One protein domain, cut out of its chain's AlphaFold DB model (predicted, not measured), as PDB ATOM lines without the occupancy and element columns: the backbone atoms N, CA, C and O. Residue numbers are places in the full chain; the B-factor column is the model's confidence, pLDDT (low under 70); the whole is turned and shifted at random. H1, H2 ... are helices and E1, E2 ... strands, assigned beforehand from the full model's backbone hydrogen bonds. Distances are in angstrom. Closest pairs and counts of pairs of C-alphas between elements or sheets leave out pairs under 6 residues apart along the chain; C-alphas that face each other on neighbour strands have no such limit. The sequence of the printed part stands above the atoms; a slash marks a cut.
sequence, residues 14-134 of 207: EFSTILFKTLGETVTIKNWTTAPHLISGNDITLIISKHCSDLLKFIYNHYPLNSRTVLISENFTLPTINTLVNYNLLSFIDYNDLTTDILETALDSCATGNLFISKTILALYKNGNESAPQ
ATOM      1  N   GLU A  14      14.616  14.929  84.121       65.06
ATOM      2  CA  GLU A  14      13.510  15.509  84.883       65.06
ATOM      3  C   GLU A  14      13.924  15.973  86.290       65.06
ATOM      4  O   GLU A  14      13.499  17.038  86.733       65.06
ATOM      5  N   PHE A  15      14.831  15.258  86.963       71.88
ATOM      6  CA  PHE A  15      15.356  15.677  88.261       71.88
ATOM      7  C   PHE A  15      16.221  16.930  88.165       71.88
ATOM      8  O   PHE A  15      16.179  17.752  89.073       71.88
ATOM      9  N   SER A  16      16.965  17.129  87.073       64.75
ATOM     10  CA  SER A  16      17.793  18.335  86.914       64.75
ATOM     11  C   SER A  16      16.950  19.616  86.893       64.75
ATOM     12  O   SER A  16      17.334  20.611  87.505       64.75
ATOM     13  N   THR A  17      15.760  19.567  86.285       69.06
ATOM     14  CA  THR A  17      14.796  20.677  86.280       69.06
ATOM     15  C   THR A  17      14.265  20.971  87.683       69.06
ATOM     16  O   THR A  17      14.179  22.132  88.074       69.06
ATOM     17  N   ILE A  18      13.941  19.928  88.455       72.56
ATOM     18  CA  ILE A  18      13.442  20.057  89.834       72.56
ATOM     19  C   ILE A  18      14.534  20.631  90.745       72.56
ATOM     20  O   ILE A  18      14.293  21.582  91.484       72.56
ATOM     21  N   LEU A  19      15.754  20.098  90.652       71.56
ATOM     22  CA  LEU A  19      16.896  20.578  91.427       71.56
ATOM     23  C   LEU A  19      17.205  22.040  91.105       71.56
ATOM     24  O   LEU A  19      17.380  22.830  92.026       71.56
ATOM     25  N   PHE A  20      17.184  22.424  89.827       68.50
ATOM     26  CA  PHE A  20      17.370  23.819  89.431       68.50
ATOM     27  C   PHE A  20      16.276  24.731  89.995       68.50
ATOM     28  O   PHE A  20      16.579  25.782  90.552       68.50
ATOM     29  N   LYS A  21      15.008  24.313  89.899       72.31
ATOM     30  CA  LYS A  21      13.859  25.072  90.411       72.31
ATOM     31  C   LYS A  21      13.969  25.331  91.915       72.31
ATOM     32  O   LYS A  21      13.735  26.456  92.347       72.31
ATOM     33  N   THR A  22      14.297  24.309  92.706       65.81
ATOM     34  CA  THR A  22      14.227  24.410  94.171       65.81
ATOM     35  C   THR A  22      15.544  24.864  94.802       65.81
ATOM     36  O   THR A  22      15.522  25.645  95.751       65.81
ATOM     37  N   LEU A  23      16.692  24.435  94.270       67.06
ATOM     38  CA  LEU A  23      18.015  24.766  94.816       67.06
ATOM     39  C   LEU A  23      18.631  26.009  94.158       67.06
ATOM     40  O   LEU A  23      19.541  26.600  94.726       67.06
ATOM     41  N   GLY A  24      18.139  26.435  92.989       59.25
ATOM     42  CA  GLY A  24      18.647  27.612  92.273       59.25
ATOM     43  C   GLY A  24      19.962  27.385  91.519       59.25
ATOM     44  O   GLY A  24      20.461  28.307  90.878       59.25
ATOM     45  N   GLU A  25      20.515  26.169  91.553       57.16
ATOM     46  CA  GLU A  25      21.766  25.813  90.881       57.16
ATOM     47  C   GLU A  25      21.547  24.772  89.780       57.16
ATOM     48  O   GLU A  25      20.741  23.848  89.910       57.16
ATOM     49  N   THR A  26      22.283  24.891  88.669       49.31
ATOM     50  CA  THR A  26      22.292  23.854  87.628       49.31
ATOM     51  C   THR A  26      23.151  22.690  88.097       49.31
ATOM     52  O   THR A  26      24.370  22.675  87.937       49.31
ATOM     53  N   VAL A  27      22.503  21.687  88.675       56.00
ATOM     54  CA  VAL A  27      23.192  20.514  89.199       56.00
ATOM     55  C   VAL A  27      23.406  19.501  88.085       56.00
ATOM     56  O   VAL A  27      22.460  18.890  87.590       56.00
ATOM     57  N   THR A  28      24.664  19.279  87.714       49.62
ATOM     58  CA  THR A  28      25.027  18.161  86.837       49.62
ATOM     59  C   THR A  28      25.608  17.037  87.692       49.62
ATOM     60  O   THR A  28      26.801  17.039  87.988       49.62
ATOM     61  N   ILE A  29      24.780  16.072  88.110       55.06
ATOM     62  CA  ILE A  29      25.282  14.865  88.784       55.06
ATOM     63  C   ILE A  29      25.829  13.920  87.718       55.06
ATOM     64  O   ILE A  29      25.058  13.268  87.022       55.06
ATOM     65  N   LYS A  30      27.156  13.847  87.593       47.34
ATOM     66  CA  LYS A  30      27.839  12.839  86.769       47.34
ATOM     67  C   LYS A  30      28.325  11.698  87.664       47.34
ATOM     68  O   LYS A  30      28.850  11.961  88.747       47.34
ATOM     69  N   ASN A  31      28.212  10.451  87.199       51.28
ATOM     70  CA  ASN A  31      28.762   9.253  87.855       51.28
ATOM     71  C   ASN A  31      28.247   9.007  89.297       51.28
ATOM     72  O   ASN A  31      29.049   8.800  90.215       51.28
ATOM     73  N   TRP A  32      26.918   8.977  89.504       54.31
ATOM     74  CA  TRP A  32      26.263   8.829  90.831       54.31
ATOM     75  C   TRP A  32      26.621   7.561  91.626       54.31
ATOM     76  O   TRP A  32      26.291   7.439  92.802       54.31
ATOM     77  N   THR A  33      27.300   6.600  91.004       52.12
ATOM     78  CA  THR A  33      27.642   5.309  91.607       52.12
ATOM     79  C   THR A  33      29.001   5.239  92.282       52.12
ATOM     80  O   THR A  33      29.300   4.212  92.887       52.12
ATOM     81  N   THR A  34      29.826   6.283  92.191       62.31
ATOM     82  CA  THR A  34      31.227   6.217  92.654       62.31
ATOM     83  C   THR A  34      31.496   6.950  93.964       62.31
ATOM     84  O   THR A  34      32.379   6.538  94.712       62.31
ATOM     85  N   ALA A  35      30.733   7.997  94.274       69.38
ATOM     86  CA  ALA A  35      30.871   8.765  95.504       69.38
ATOM     87  C   ALA A  35      29.539   9.438  95.862       69.38
ATOM     88  O   ALA A  35      28.727   9.658  94.965       69.38
ATOM     89  N   PRO A  36      29.304   9.771  97.142       81.19
ATOM     90  CA  PRO A  36      28.178  10.610  97.524       81.19
ATOM     91  C   PRO A  36      28.277  12.002  96.887       81.19
ATOM     92  O   PRO A  36      29.354  12.599  96.845       81.19
ATOM     93  N   HIS A  37      27.145  12.529  96.433       80.50
ATOM     94  CA  HIS A  37      27.020  13.872  95.874       80.50
ATOM     95  C   HIS A  37      26.321  14.771  96.884       80.50
ATOM     96  O   HIS A  37      25.235  14.436  97.357       80.50
ATOM     97  N   LEU A  38      26.936  15.912  97.190       83.00
ATOM     98  CA  LEU A  38      26.342  16.980  97.985       83.00
ATOM     99  C   LEU A  38      25.973  18.132  97.067       83.00
ATOM    100  O   LEU A  38      26.776  18.576  96.249       83.00
ATOM    101  N   ILE A  39      24.746  18.601  97.224       82.12
ATOM    102  CA  ILE A  39      24.181  19.698  96.458       82.12
ATOM    103  C   ILE A  39      23.510  20.621  97.460       82.12
ATOM    104  O   ILE A  39      22.614  20.186  98.180       82.12
ATOM    105  N   SER A  40      23.915  21.881  97.509       80.06
ATOM    106  CA  SER A  40      23.348  22.850  98.443       80.06
ATOM    107  C   SER A  40      22.869  24.080  97.691       80.06
ATOM    108  O   SER A  40      23.573  24.584  96.829       80.06
ATOM    109  N   GLY A  41      21.683  24.570  98.035       77.94
ATOM    110  CA  GLY A  41      21.109  25.771  97.437       77.94
ATOM    111  C   GLY A  41      19.809  26.170  98.130       77.94
ATOM    112  O   GLY A  41      19.099  25.310  98.649       77.94
ATOM    113  N   ASN A  42      19.516  27.472  98.187       75.94
ATOM    114  CA  ASN A  42      18.341  28.036  98.872       75.94
ATOM    115  C   ASN A  42      18.111  27.467 100.290       75.94
ATOM    116  O   ASN A  42      17.006  27.055 100.639       75.94
ATOM    117  N   ASP A  43      19.173  27.405 101.102       76.56
ATOM    118  CA  ASP A  43      19.194  26.813 102.451       76.56
ATOM    119  C   ASP A  43      18.839  25.321 102.538       76.56
ATOM    120  O   ASP A  43      18.697  24.794 103.640       76.56
ATOM    121  N   ILE A  44      18.707  24.612 101.423       83.62
ATOM    122  CA  ILE A  44      18.437  23.176 101.392       83.62
ATOM    123  C   ILE A  44      19.718  22.471 100.976       83.62
ATOM    124  O   ILE A  44      20.452  22.929 100.104       83.62
ATOM    125  N   THR A  45      20.004  21.344 101.616       86.06
ATOM    126  CA  THR A  45      21.092  20.457 101.209       86.06
ATOM    127  C   THR A  45      20.508  19.119 100.800       86.06
ATOM    128  O   THR A  45      19.658  18.560 101.481       86.06
ATOM    129  N   LEU A  46      20.948  18.594  99.671       87.69
ATOM    130  CA  LEU A  46      20.608  17.277  99.179       87.69
ATOM    131  C   LEU A  46      21.890  16.455  99.142       87.69
ATOM    132  O   LEU A  46      22.863  16.842  98.496       87.69
ATOM    133  N   ILE A  47      21.885  15.323  99.841       88.75
ATOM    134  CA  ILE A  47      22.981  14.358  99.809       88.75
ATOM    135  C   ILE A  47      22.442  13.063  99.231       88.75
ATOM    136  O   ILE A  47      21.512  12.464  99.772       88.75
ATOM    137  N   ILE A  48      23.044  12.631  98.131       86.81
ATOM    138  CA  ILE A  48      22.669  11.405  97.434       86.81
ATOM    139  C   ILE A  48      23.859  10.461  97.468       86.81
ATOM    140  O   ILE A  48      24.976  10.850  97.147       86.81
ATOM    141  N   SER A  49      23.626   9.208  97.831       86.56
ATOM    142  CA  SER A  49      24.613   8.145  97.685       86.56
ATOM    143  C   SER A  49      23.917   6.850  97.322       86.56
ATOM    144  O   SER A  49      22.822   6.587  97.798       86.56
ATOM    145  N   LYS A  50      24.563   5.995  96.530       83.00
ATOM    146  CA  LYS A  50      24.043   4.649  96.278       83.00
ATOM    147  C   LYS A  50      23.980   3.812  97.560       83.00
ATOM    148  O   LYS A  50      22.999   3.115  97.795       83.00
ATOM    149  N   HIS A  51      25.022   3.873  98.389       85.31
ATOM    150  CA  HIS A  51      25.152   3.029  99.573       85.31
ATOM    151  C   HIS A  51      25.072   3.849 100.857       85.31
ATOM    152  O   HIS A  51      25.829   4.798 101.067       85.31
ATOM    153  N   CYS A  52      24.216   3.411 101.781       86.00
ATOM    154  CA  CYS A  52      23.975   4.134 103.028       86.00
ATOM    155  C   CYS A  52      25.235   4.234 103.911       86.00
ATOM    156  O   CYS A  52      25.432   5.211 104.634       86.00
ATOM    157  N   SER A  53      26.142   3.255 103.813       86.44
ATOM    158  CA  SER A  53      27.449   3.285 104.478       86.44
ATOM    159  C   SER A  53      28.342   4.426 103.993       86.44
ATOM    160  O   SER A  53      29.062   5.026 104.791       86.44
ATOM    161  N   ASP A  54      28.307   4.727 102.696       87.44
ATOM    162  CA  ASP A  54      29.119   5.789 102.106       87.44
ATOM    163  C   ASP A  54      28.501   7.153 102.401       87.44
ATOM    164  O   ASP A  54      29.225   8.088 102.738       87.44
ATOM    165  N   LEU A  55      27.165   7.234 102.404       88.12
ATOM    166  CA  LEU A  55      26.420   8.386 102.908       88.12
ATOM    167  C   LEU A  55      26.804   8.722 104.358       88.12
ATOM    168  O   LEU A  55      27.129   9.869 104.649       88.12
ATOM    169  N   LEU A  56      26.838   7.732 105.256       87.81
ATOM    170  CA  LEU A  56      27.241   7.932 106.653       87.81
ATOM    171  C   LEU A  56      28.674   8.463 106.785       87.81
ATOM    172  O   LEU A  56      28.905   9.443 107.493       87.81
ATOM    173  N   LYS A  57      29.639   7.837 106.097       87.50
ATOM    174  CA  LYS A  57      31.041   8.291 106.099       87.50
ATOM    175  C   LYS A  57      31.168   9.714 105.561       87.50
ATOM    176  O   LYS A  57      31.929  10.516 106.091       87.50
ATOM    177  N   PHE A  58      30.419  10.028 104.510       87.12
ATOM    178  CA  PHE A  58      30.427  11.350 103.905       87.12
ATOM    179  C   PHE A  58      29.861  12.409 104.844       87.12
ATOM    180  O   PHE A  58      30.484  13.453 105.013       87.12
ATOM    181  N   ILE A  59      28.742  12.116 105.508       87.25
ATOM    182  CA  ILE A  59      28.146  12.996 106.519       87.25
ATOM    183  C   ILE A  59      29.118  13.234 107.669       87.25
ATOM    184  O   ILE A  59      29.288  14.378 108.074       87.25
ATOM    185  N   TYR A  60      29.799  12.192 108.150       86.12
ATOM    186  CA  TYR A  60      30.799  12.329 109.210       86.12
ATOM    187  C   TYR A  60      31.906  13.330 108.841       86.12
ATOM    188  O   TYR A  60      32.291  14.154 109.665       86.12
ATOM    189  N   ASN A  61      32.365  13.311 107.586       85.38
ATOM    190  CA  ASN A  61      33.427  14.199 107.103       85.38
ATOM    191  C   ASN A  61      32.957  15.627 106.768       85.38
ATOM    192  O   ASN A  61      33.794  16.518 106.660       85.38
ATOM    193  N   HIS A  62      31.652  15.846 106.587       80.75
ATOM    194  CA  HIS A  62      31.068  17.145 106.212       80.75
ATOM    195  C   HIS A  62      30.194  17.751 107.318       80.75
ATOM    196  O   HIS A  62      29.504  18.744 107.097       80.75
ATOM    197  N   TYR A  63      30.195  17.155 108.509       74.12
ATOM    198  CA  TYR A  63      29.475  17.678 109.661       74.12
ATOM    199  C   TYR A  63      30.137  18.977 110.173       74.12
ATOM    200  O   TYR A  63      31.367  19.030 110.243       74.12
ATOM    201  N   PRO A  64      29.376  20.007 110.604       74.81
ATOM    202  CA  PRO A  64      27.918  20.059 110.733       74.81
ATOM    203  C   PRO A  64      27.183  20.386 109.427       74.81
ATOM    204  O   PRO A  64      27.577  21.270 108.674       74.81
ATOM    205  N   LEU A  65      26.051  19.710 109.216       75.81
ATOM    206  CA  LEU A  65      25.127  19.971 108.110       75.81
ATOM    207  C   LEU A  65      23.933  20.816 108.575       75.81
ATOM    208  O   LEU A  65      23.583  20.828 109.758       75.81
ATOM    209  N   ASN A  66      23.278  21.499 107.633       72.31
ATOM    210  CA  ASN A  66      22.044  22.232 107.915       72.31
ATOM    211  C   ASN A  66      20.894  21.262 108.265       72.31
ATOM    212  O   ASN A  66      20.810  20.157 107.729       72.31
ATOM    213  N   SER A  67      19.957  21.697 109.110       68.94
ATOM    214  CA  SER A  67      18.750  20.935 109.475       68.94
ATOM    215  C   SER A  67      17.831  20.646 108.279       68.94
ATOM    216  O   SER A  67      17.078  19.676 108.294       68.94
ATOM    217  N   ARG A  68      17.926  21.440 107.207       81.69
ATOM    218  CA  ARG A  68      17.194  21.254 105.942       81.69
ATOM    219  C   ARG A  68      17.955  20.353 104.964       81.69
ATOM    220  O   ARG A  68      18.175  20.720 103.811       81.69
ATOM    221  N   THR A  69      18.383  19.186 105.437       87.56
ATOM    222  CA  THR A  69      19.100  18.209 104.611       87.56
ATOM    223  C   THR A  69      18.193  17.044 104.219       87.56
ATOM    224  O   THR A  69      17.647  16.372 105.091       87.56
ATOM    225  N   VAL A  70      18.066  16.781 102.915       90.88
ATOM    226  CA  VAL A  70      17.421  15.590 102.345       90.88
ATOM    227  C   VAL A  70      18.484  14.542 102.049       90.88
ATOM    228  O   VAL A  70      19.457  14.815 101.345       90.88
ATOM    229  N   LEU A  71      18.291  13.335 102.573       93.12
ATOM    230  CA  LEU A  71      19.177  12.199 102.355       93.12
ATOM    231  C   LEU A  71      18.520  11.184 101.427       93.12
ATOM    232  O   LEU A  71      17.407  10.729 101.694       93.12
ATOM    233  N   ILE A  72      19.229  10.796 100.372       92.12
ATOM    234  CA  ILE A  72      18.782   9.779  99.418       92.12
ATOM    235  C   ILE A  72      19.805   8.653  99.378       92.12
ATOM    236  O   ILE A  72      20.983   8.891  99.110       92.12
ATOM    237  N   SER A  73      19.351   7.431  99.646       91.56
ATOM    238  CA  SER A  73      20.181   6.230  99.546       91.56
ATOM    239  C   SER A  73      19.352   4.965  99.387       91.56
ATOM    240  O   SER A  73      18.161   4.949  99.680       91.56
ATOM    241  N   GLU A  74      19.986   3.883  98.943       89.44
ATOM    242  CA  GLU A  74      19.430   2.533  99.045       89.44
ATOM    243  C   GLU A  74      19.769   1.909 100.408       89.44
ATOM    244  O   GLU A  74      20.787   2.246 101.028       89.44
ATOM    245  N   ASN A  75      18.959   0.929 100.819       86.44
ATOM    246  CA  ASN A  75      19.232   0.008 101.927       86.44
ATOM    247  C   ASN A  75      19.410   0.692 103.290       86.44
ATOM    248  O   ASN A  75      20.330   0.373 104.049       86.44
ATOM    249  N   PHE A  76      18.523   1.629 103.622       91.25
ATOM    250  CA  PHE A  76      18.465   2.149 104.984       91.25
ATOM    251  C   PHE A  76      18.122   1.036 105.984       91.25
ATOM    252  O   PHE A  76      17.263   0.191 105.746       91.25
ATOM    253  N   THR A  77      18.776   1.072 107.141       90.81
ATOM    254  CA  THR A  77      18.489   0.197 108.284       90.81
ATOM    255  C   THR A  77      18.157   1.052 109.501       90.81
ATOM    256  O   THR A  77      18.600   2.200 109.588       90.81
ATOM    257  N   LEU A  78      17.401   0.511 110.463       89.81
ATOM    258  CA  LEU A  78      17.043   1.245 111.686       89.81
ATOM    259  C   LEU A  78      18.269   1.780 112.453       89.81
ATOM    260  O   LEU A  78      18.254   2.961 112.802       89.81
ATOM    261  N   PRO A  79      19.372   1.019 112.635       90.06
ATOM    262  CA  PRO A  79      20.585   1.554 113.260       90.06
ATOM    263  C   PRO A  79      21.171   2.757 112.513       90.06
ATOM    264  O   PRO A  79      21.576   3.742 113.136       90.06
ATOM    265  N   THR A  80      21.182   2.709 111.179       90.00
ATOM    266  CA  THR A  80      21.685   3.813 110.359       90.00
ATOM    267  C   THR A  80      20.774   5.031 110.440       90.00
ATOM    268  O   THR A  80      21.262   6.138 110.654       90.00
ATOM    269  N   ILE A  81      19.455   4.846 110.333       90.38
ATOM    270  CA  ILE A  81      18.488   5.945 110.445       90.38
ATOM    271  C   ILE A  81      18.598   6.597 111.824       90.38
ATOM    272  O   ILE A  81      18.732   7.812 111.906       90.38
ATOM    273  N   ASN A  82      18.632   5.812 112.902       86.94
ATOM    274  CA  ASN A  82      18.770   6.335 114.264       86.94
ATOM    275  C   ASN A  82      20.091   7.101 114.448       86.94
ATOM    276  O   ASN A  82      20.120   8.142 115.100       86.94
ATOM    277  N   THR A  83      21.176   6.638 113.821       86.81
ATOM    278  CA  THR A  83      22.451   7.369 113.798       86.81
ATOM    279  C   THR A  83      22.309   8.718 113.089       86.81
ATOM    280  O   THR A  83      22.746   9.734 113.616       86.81
ATOM    281  N   LEU A  84      21.659   8.758 111.923       87.81
ATOM    282  CA  LEU A  84      21.435   9.986 111.149       87.81
ATOM    283  C   LEU A  84      20.505  10.972 111.873       87.81
ATOM    284  O   LEU A  84      20.756  12.176 111.862       87.81
ATOM    285  N   VAL A  85      19.498  10.460 112.579       85.06
ATOM    286  CA  VAL A  85      18.627  11.247 113.461       85.06
ATOM    287  C   VAL A  85      19.434  11.901 114.585       85.06
ATOM    288  O   VAL A  85      19.207  13.071 114.879       85.06
ATOM    289  N   ASN A  86      20.428  11.209 115.156       81.25
ATOM    290  CA  ASN A  86      21.332  11.800 116.155       81.25
ATOM    291  C   ASN A  86      22.236  12.900 115.572       81.25
ATOM    292  O   ASN A  86      22.672  13.786 116.303       81.25
ATOM    293  N   TYR A  87      22.492  12.874 114.259       79.19
ATOM    294  CA  TYR A  87      23.131  13.973 113.528       79.19
ATOM    295  C   TYR A  87      22.149  15.089 113.130       79.19
ATOM    296  O   TYR A  87      22.545  16.015 112.424       79.19
ATOM    297  N   ASN A  88      20.898  15.038 113.599       76.88
ATOM    298  CA  ASN A  88      19.812  15.973 113.288       76.88
ATOM    299  C   ASN A  88      19.369  15.972 111.820       76.88
ATOM    300  O   ASN A  88      18.830  16.962 111.324       76.88
ATOM    301  N   LEU A  89      19.572  14.858 111.123       86.50
ATOM    302  CA  LEU A  89      19.115  14.669 109.754       86.50
ATOM    303  C   LEU A  89      17.791  13.910 109.817       86.50
ATOM    304  O   LEU A  89      17.733  12.803 110.343       86.50
ATOM    305  N   LEU A  90      16.712  14.546 109.357       85.94
ATOM    306  CA  LEU A  90      15.341  14.069 109.591       85.94
ATOM    307  C   LEU A  90      14.554  13.787 108.306       85.94
ATOM    308  O   LEU A  90      13.432  13.286 108.392       85.94
ATOM    309  N   SER A  91      15.131  14.079 107.138       90.69
ATOM    310  CA  SER A  91      14.495  13.847 105.842       90.69
ATOM    311  C   SER A  91      15.207  12.745 105.066       90.69
ATOM    312  O   SER A  91      16.381  12.875 104.720       90.69
ATOM    313  N   PHE A  92      14.479  11.668 104.774       93.00
ATOM    314  CA  PHE A  92      15.004  10.435 104.191       93.00
ATOM    315  C   PHE A  92      14.146   9.969 103.021       93.00
ATOM    316  O   PHE A  92      12.922   9.854 103.136       93.00
ATOM    317  N   ILE A  93      14.796   9.626 101.915       93.62
ATOM    318  CA  ILE A  93      14.172   8.973 100.769       93.62
ATOM    319  C   ILE A  93      14.941   7.689 100.484       93.62
ATOM    320  O   ILE A  93      16.119   7.735 100.130       93.62
ATOM    321  N   ASP A  94      14.268   6.547 100.617       92.00
ATOM    322  CA  ASP A  94      14.797   5.316 100.041       92.00
ATOM    323  C   ASP A  94      14.773   5.437  98.516       92.00
ATOM    324  O   ASP A  94      13.758   5.820  97.932       92.00
ATOM    325  N   TYR A  95      15.887   5.120  97.867       88.50
ATOM    326  CA  TYR A  95      16.017   5.242  96.418       88.50
ATOM    327  C   TYR A  95      14.957   4.431  95.651       88.50
ATOM    328  O   TYR A  95      14.522   4.860  94.587       88.50
ATOM    329  N   ASN A  96      14.461   3.315  96.199       87.69
ATOM    330  CA  ASN A  96      13.391   2.535  95.560       87.69
ATOM    331  C   ASN A  96      12.033   3.255  95.563       87.69
ATOM    332  O   ASN A  96      11.145   2.915  94.781       87.69
ATOM    333  N   ASP A  97      11.865   4.244  96.440       89.31
ATOM    334  CA  ASP A  97      10.699   5.119  96.463       89.31
ATOM    335  C   ASP A  97      10.901   6.370  95.595       89.31
ATOM    336  O   ASP A  97       9.977   7.166  95.474       89.31
ATOM    337  N   LEU A  98      12.086   6.595  95.021       88.19
ATOM    338  CA  LEU A  98      12.413   7.856  94.365       88.19
ATOM    339  C   LEU A  98      11.663   8.016  93.034       88.19
ATOM    340  O   LEU A  98      11.938   7.338  92.046       88.19
ATOM    341  N   THR A  99      10.755   8.988  92.994       88.06
ATOM    342  CA  THR A  99      10.119   9.506  91.777       88.06
ATOM    343  C   THR A  99      10.320  11.017  91.697       88.06
ATOM    344  O   THR A  99      10.702  11.647  92.686       88.06
ATOM    345  N   THR A 100      10.056  11.616  90.537       84.06
ATOM    346  CA  THR A 100      10.054  13.078  90.355       84.06
ATOM    347  C   THR A 100       9.131  13.766  91.357       84.06
ATOM    348  O   THR A 100       9.581  14.651  92.080       84.06
ATOM    349  N   ASP A 101       7.898  13.275  91.495       85.75
ATOM    350  CA  ASP A 101       6.913  13.802  92.448       85.75
ATOM    351  C   ASP A 101       7.397  13.709  93.900       85.75
ATOM    352  O   ASP A 101       7.189  14.622  94.702       85.75
ATOM    353  N   ILE A 102       8.049  12.597  94.262       89.56
ATOM    354  CA  ILE A 102       8.569  12.376  95.614       89.56
ATOM    355  C   ILE A 102       9.756  13.289  95.893       89.56
ATOM    356  O   ILE A 102       9.814  13.870  96.977       89.56
ATOM    357  N   LEU A 103      10.667  13.463  94.930       88.25
ATOM    358  CA  LEU A 103      11.781  14.391  95.087       88.25
ATOM    359  C   LEU A 103      11.278  15.829  95.228       88.25
ATOM    360  O   LEU A 103      11.687  16.513  96.162       88.25
ATOM    361  N   GLU A 104      10.383  16.272  94.343       87.06
ATOM    362  CA  GLU A 104       9.810  17.620  94.396       87.06
ATOM    363  C   GLU A 104       9.095  17.846  95.731       87.06
ATOM    364  O   GLU A 104       9.406  18.792  96.453       87.06
ATOM    365  N   THR A 105       8.242  16.906  96.146       88.88
ATOM    366  CA  THR A 105       7.542  16.989  97.435       88.88
ATOM    367  C   THR A 105       8.512  17.047  98.615       88.88
ATOM    368  O   THR A 105       8.252  17.763  99.588       88.88
ATOM    369  N   ALA A 106       9.603  16.282  98.580       89.94
ATOM    370  CA  ALA A 106      10.586  16.254  99.652       89.94
ATOM    371  C   ALA A 106      11.377  17.560  99.743       89.94
ATOM    372  O   ALA A 106      11.542  18.092 100.844       89.94
ATOM    373  N   LEU A 107      11.819  18.084  98.600       88.38
ATOM    374  CA  LEU A 107      12.537  19.349  98.519       88.38
ATOM    375  C   LEU A 107      11.637  20.515  98.936       88.38
ATOM    376  O   LEU A 107      12.046  21.289  99.792       88.38
ATOM    377  N   ASP A 108      10.396  20.589  98.452       86.94
ATOM    378  CA  ASP A 108       9.428  21.625  98.844       86.94
ATOM    379  C   ASP A 108       9.065  21.541 100.335       86.94
ATOM    380  O   ASP A 108       8.948  22.552 101.039       86.94
ATOM    381  N   SER A 109       8.926  20.317 100.860       85.38
ATOM    382  CA  SER A 109       8.736  20.113 102.297       85.38
ATOM    383  C   SER A 109       9.941  20.664 103.060       85.38
ATOM    384  O   SER A 109       9.751  21.479 103.955       85.38
ATOM    385  N   CYS A 110      11.171  20.334 102.663       85.94
ATOM    386  CA  CYS A 110      12.376  20.826 103.336       85.94
ATOM    387  C   CYS A 110      12.623  22.329 103.137       85.94
ATOM    388  O   CYS A 110      13.136  22.973 104.049       85.94
ATOM    389  N   ALA A 111      12.203  22.908 102.011       81.69
ATOM    390  CA  ALA A 111      12.239  24.348 101.746       81.69
ATOM    391  C   ALA A 111      11.366  25.111 102.744       81.69
ATOM    392  O   ALA A 111      11.784  26.088 103.360       81.69
ATOM    393  N   THR A 112      10.165  24.585 102.989       78.62
ATOM    394  CA  THR A 112       9.279  25.074 104.051       78.62
ATOM    395  C   THR A 112       9.733  24.605 105.439       78.62
ATOM    396  O   THR A 112       9.119  24.975 106.434       78.62
ATOM    397  N   GLY A 113      10.814  23.813 105.523       75.12
ATOM    398  CA  GLY A 113      11.463  23.166 106.675       75.12
ATOM    399  C   GLY A 113      10.664  22.048 107.357       75.12
ATOM    400  O   GLY A 113      10.909  21.692 108.507       75.12
ATOM    401  N   ASN A 114       9.657  21.528 106.669       81.12
ATOM    402  CA  ASN A 114       9.016  20.280 107.034       81.12
ATOM    403  C   ASN A 114       9.940  19.117 106.658       81.12
ATOM    404  O   ASN A 114      10.632  19.160 105.645       81.12
ATOM    405  N   LEU A 115       9.922  18.053 107.454       86.69
ATOM    406  CA  LEU A 115      10.641  16.829 107.113       86.69
ATOM    407  C   LEU A 115       9.875  15.999 106.077       86.69
ATOM    408  O   LEU A 115       8.649  16.100 105.960       86.69
ATOM    409  N   PHE A 116      10.600  15.155 105.349       90.38
ATOM    410  CA  PHE A 116      10.022  14.200 104.409       90.38
ATOM    411  C   PHE A 116      10.598  12.807 104.634       90.38
ATOM    412  O   PHE A 116      11.811  12.640 104.696       90.38
ATOM    413  N   ILE A 117       9.733  11.798 104.728       90.81
ATOM    414  CA  ILE A 117      10.144  10.414 104.965       90.81
ATOM    415  C   ILE A 117       9.414   9.524 103.971       90.81
ATOM    416  O   ILE A 117       8.181   9.530 103.920       90.81
ATOM    417  N   SER A 118      10.166   8.748 103.194       92.75
ATOM    418  CA  SER A 118       9.568   7.815 102.246       92.75
ATOM    419  C   SER A 118       8.881   6.632 102.944       92.75
ATOM    420  O   SER A 118       9.157   6.278 104.097       92.75
ATOM    421  N   LYS A 119       7.946   6.001 102.232       91.50
ATOM    422  CA  LYS A 119       7.120   4.900 102.751       91.50
ATOM    423  C   LYS A 119       7.954   3.707 103.226       91.50
ATOM    424  O   LYS A 119       7.593   3.099 104.234       91.50
ATOM    425  N   THR A 120       9.060   3.401 102.549       91.56
ATOM    426  CA  THR A 120       9.946   2.283 102.896       91.56
ATOM    427  C   THR A 120      10.568   2.486 104.274       91.56
ATOM    428  O   THR A 120      10.522   1.585 105.107       91.56
ATOM    429  N   ILE A 121      11.020   3.702 104.580       90.81
ATOM    430  CA  ILE A 121      11.592   4.049 105.887       90.81
ATOM    431  C   ILE A 121      10.551   3.929 107.003       90.81
ATOM    432  O   ILE A 121      10.819   3.347 108.053       90.81
ATOM    433  N   LEU A 122       9.330   4.420 106.771       89.50
ATOM    434  CA  LEU A 122       8.234   4.270 107.734       89.50
ATOM    435  C   LEU A 122       7.855   2.796 107.955       89.50
ATOM    436  O   LEU A 122       7.480   2.417 109.067       89.50
ATOM    437  N   ALA A 123       7.944   1.962 106.915       89.44
ATOM    438  CA  ALA A 123       7.679   0.531 107.012       89.44
ATOM    439  C   ALA A 123       8.739  -0.209 107.842       89.44
ATOM    440  O   ALA A 123       8.377  -1.141 108.557       89.44
ATOM    441  N   LEU A 124      10.006   0.227 107.826       89.94
ATOM    442  CA  LEU A 124      11.063  -0.365 108.659       89.94
ATOM    443  C   LEU A 124      10.715  -0.300 110.151       89.94
ATOM    444  O   LEU A 124      10.800  -1.316 110.835       89.94
ATOM    445  N   TYR A 125      10.248   0.850 110.641       86.94
ATOM    446  CA  TYR A 125       9.840   0.994 112.046       86.94
ATOM    447  C   TYR A 125       8.612   0.143 112.382       86.94
ATOM    448  O   TYR A 125       8.583  -0.529 113.411       86.94
ATOM    449  N   LYS A 126       7.616   0.112 111.486       85.75
ATOM    450  CA  LYS A 126       6.407  -0.705 111.680       85.75
ATOM    451  C   LYS A 126       6.722  -2.200 111.741       85.75
ATOM    452  O   LYS A 126       6.180  -2.890 112.593       85.75
ATOM    453  N   ASN A 127       7.590  -2.686 110.855       88.69
ATOM    454  CA  ASN A 127       7.926  -4.105 110.758       88.69
ATOM    455  C   ASN A 127       8.935  -4.542 111.827       88.69
ATOM    456  O   ASN A 127       8.892  -5.683 112.277       88.69
ATOM    457  N   GLY A 128       9.832  -3.645 112.244       80.31
ATOM    458  CA  GLY A 128      10.821  -3.906 113.290       80.31
ATOM    459  C   GLY A 128      10.255  -3.901 114.713       80.31
ATOM    460  O   GLY A 128      10.997  -4.181 115.647       80.31
ATOM    461  N   ASN A 129       8.966  -3.577 114.899       78.81
ATOM    462  CA  ASN A 129       8.355  -3.305 116.209       78.81
ATOM    463  C   ASN A 129       9.115  -2.238 117.025       78.81
ATOM    464  O   ASN A 129       9.024  -2.195 118.252       78.81
ATOM    465  N   GLU A 130       9.853  -1.358 116.346       81.00
ATOM    466  CA  GLU A 130      10.566  -0.244 116.958       81.00
ATOM    467  C   GLU A 130       9.716   1.024 116.866       81.00
ATOM    468  O   GLU A 130       9.045   1.297 115.869       81.00
ATOM    469  N   SER A 131       9.750   1.841 117.919       79.81
ATOM    470  CA  SER A 131       9.076   3.137 117.888       79.81
ATOM    471  C   SER A 131       9.822   4.083 116.952       79.81
ATOM    472  O   SER A 131      11.009   4.339 117.146       79.81
ATOM    473  N   ALA A 132       9.119   4.628 115.957       79.56
ATOM    474  CA  ALA A 132       9.673   5.678 115.113       79.56
ATOM    475  C   ALA A 132      10.066   6.904 115.961       79.56
ATOM    476  O   ALA A 132       9.355   7.228 116.922       79.56
ATOM    477  N   PRO A 133      11.151   7.617 115.601       77.94
ATOM    478  CA  PRO A 133      11.491   8.902 116.190       77.94
ATOM    479  C   PRO A 133      10.266   9.809 116.265       77.94
ATOM    480  O   PRO A 133       9.490   9.896 115.312       77.94
ATOM    481  N   GLN A 134      10.086  10.512 117.385       78.94
ATOM    482  CA  GLN A 134       8.900  11.349 117.601       78.94
ATOM    483  C   GLN A 134       8.702  12.364 116.467       78.94
ATOM    484  O   GLN A 134       7.572  12.571 116.021       78.94
TER     485      GLN A 134
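Overview. This is residues 14 to 134 of the 207 residues of the protein "Regulatory protein, luxR family" of Niabella drilacis (strain DSM 25811 / CCM 8410 / LMG 26954 / E90) (UniProt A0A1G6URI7). A twisted sheet of four strands stands between helices in three layers: H4 and, over the edge strand E1, H1 cover one face side by side, while H2 covers the other face with H3 beside it. H5 and the residues after it make one end of the long axis, next to the edge strand E4, and H1 lies toward the other end. The printed part has 121 residues, with five named helices and four named strands in the order H1 E1 E2 H2 E3 H3 E4 H4 H5; the mixed sheet runs E1 E2 E3 E4, and the class is mixed, helices and strands. The whole is compact, with a radius of gyration of the C-alphas of 13.5 A, and elongated, spanning 41 by 26 by 25 A.

Arrangement. H1, residues 14 to 23, touches H4, residues 100 to 111, at a shallow tilt of 7 degrees, the same way; their closest C-alphas are those of Phe 15 and Thr 100, 6.3 A apart. E1, residues 37 to 41, and E2, residues 44 to 51, form an antiparallel hairpin, with N 39 and O 46 2.9 A apart. H2, residues 52 to 62, has a height over the sheet of 9.1 A, on the opposite face from H1 and H4. E3, residues 69 to 74, is parallel to E2, with N 72 and O 47 2.9 A apart. H3, residues 78 to 86, only grazes the sheet and only just touches H2, with 3 pairs of C-alphas within 8 A, the closest those of Leu 56 and Leu 84, 7.6 A apart. E4, residues 91 to 94, is parallel to E3, with N 93 and O 71 2.8 A apart. E2, H2, E3 and E3, H3, E4 are strand-helix-strand units, two parallel neighbour strands with a helix between, each with a right-handed crossover. H4 lies over E3 at a height over the sheet of 9.2 A. H5, residues 119 to 127, only grazes the sheet; its closest C-alpha pair with E4 is Thr 120 and Asp 94, 6.4 A apart. Every O i to N i+4 pair is within hydrogen-bond range in H1, H2, H3 and H4; in H5 4 of 5 are.

Along the chain. H1 begins at C-alpha 14, (13.510, 15.509, 84.883), and is 14.3 A long. E2 is 21.3 A long, H2 15.2 A, E3 16.6 A and H4 16.2 A. H5 ends at C-alpha 127, (7.926, -4.105, 110.758).

Size, cuts and confidence. The two C-alphas farthest apart are those of Thr 26 and Asn 129, at 41.8 A. The printed part has no cut. The link from H1 to E1 is long, with 13 residues. The mean pLDDT of the printed part is 81.1; 19 residues are under 70, among them residues 22 to 35.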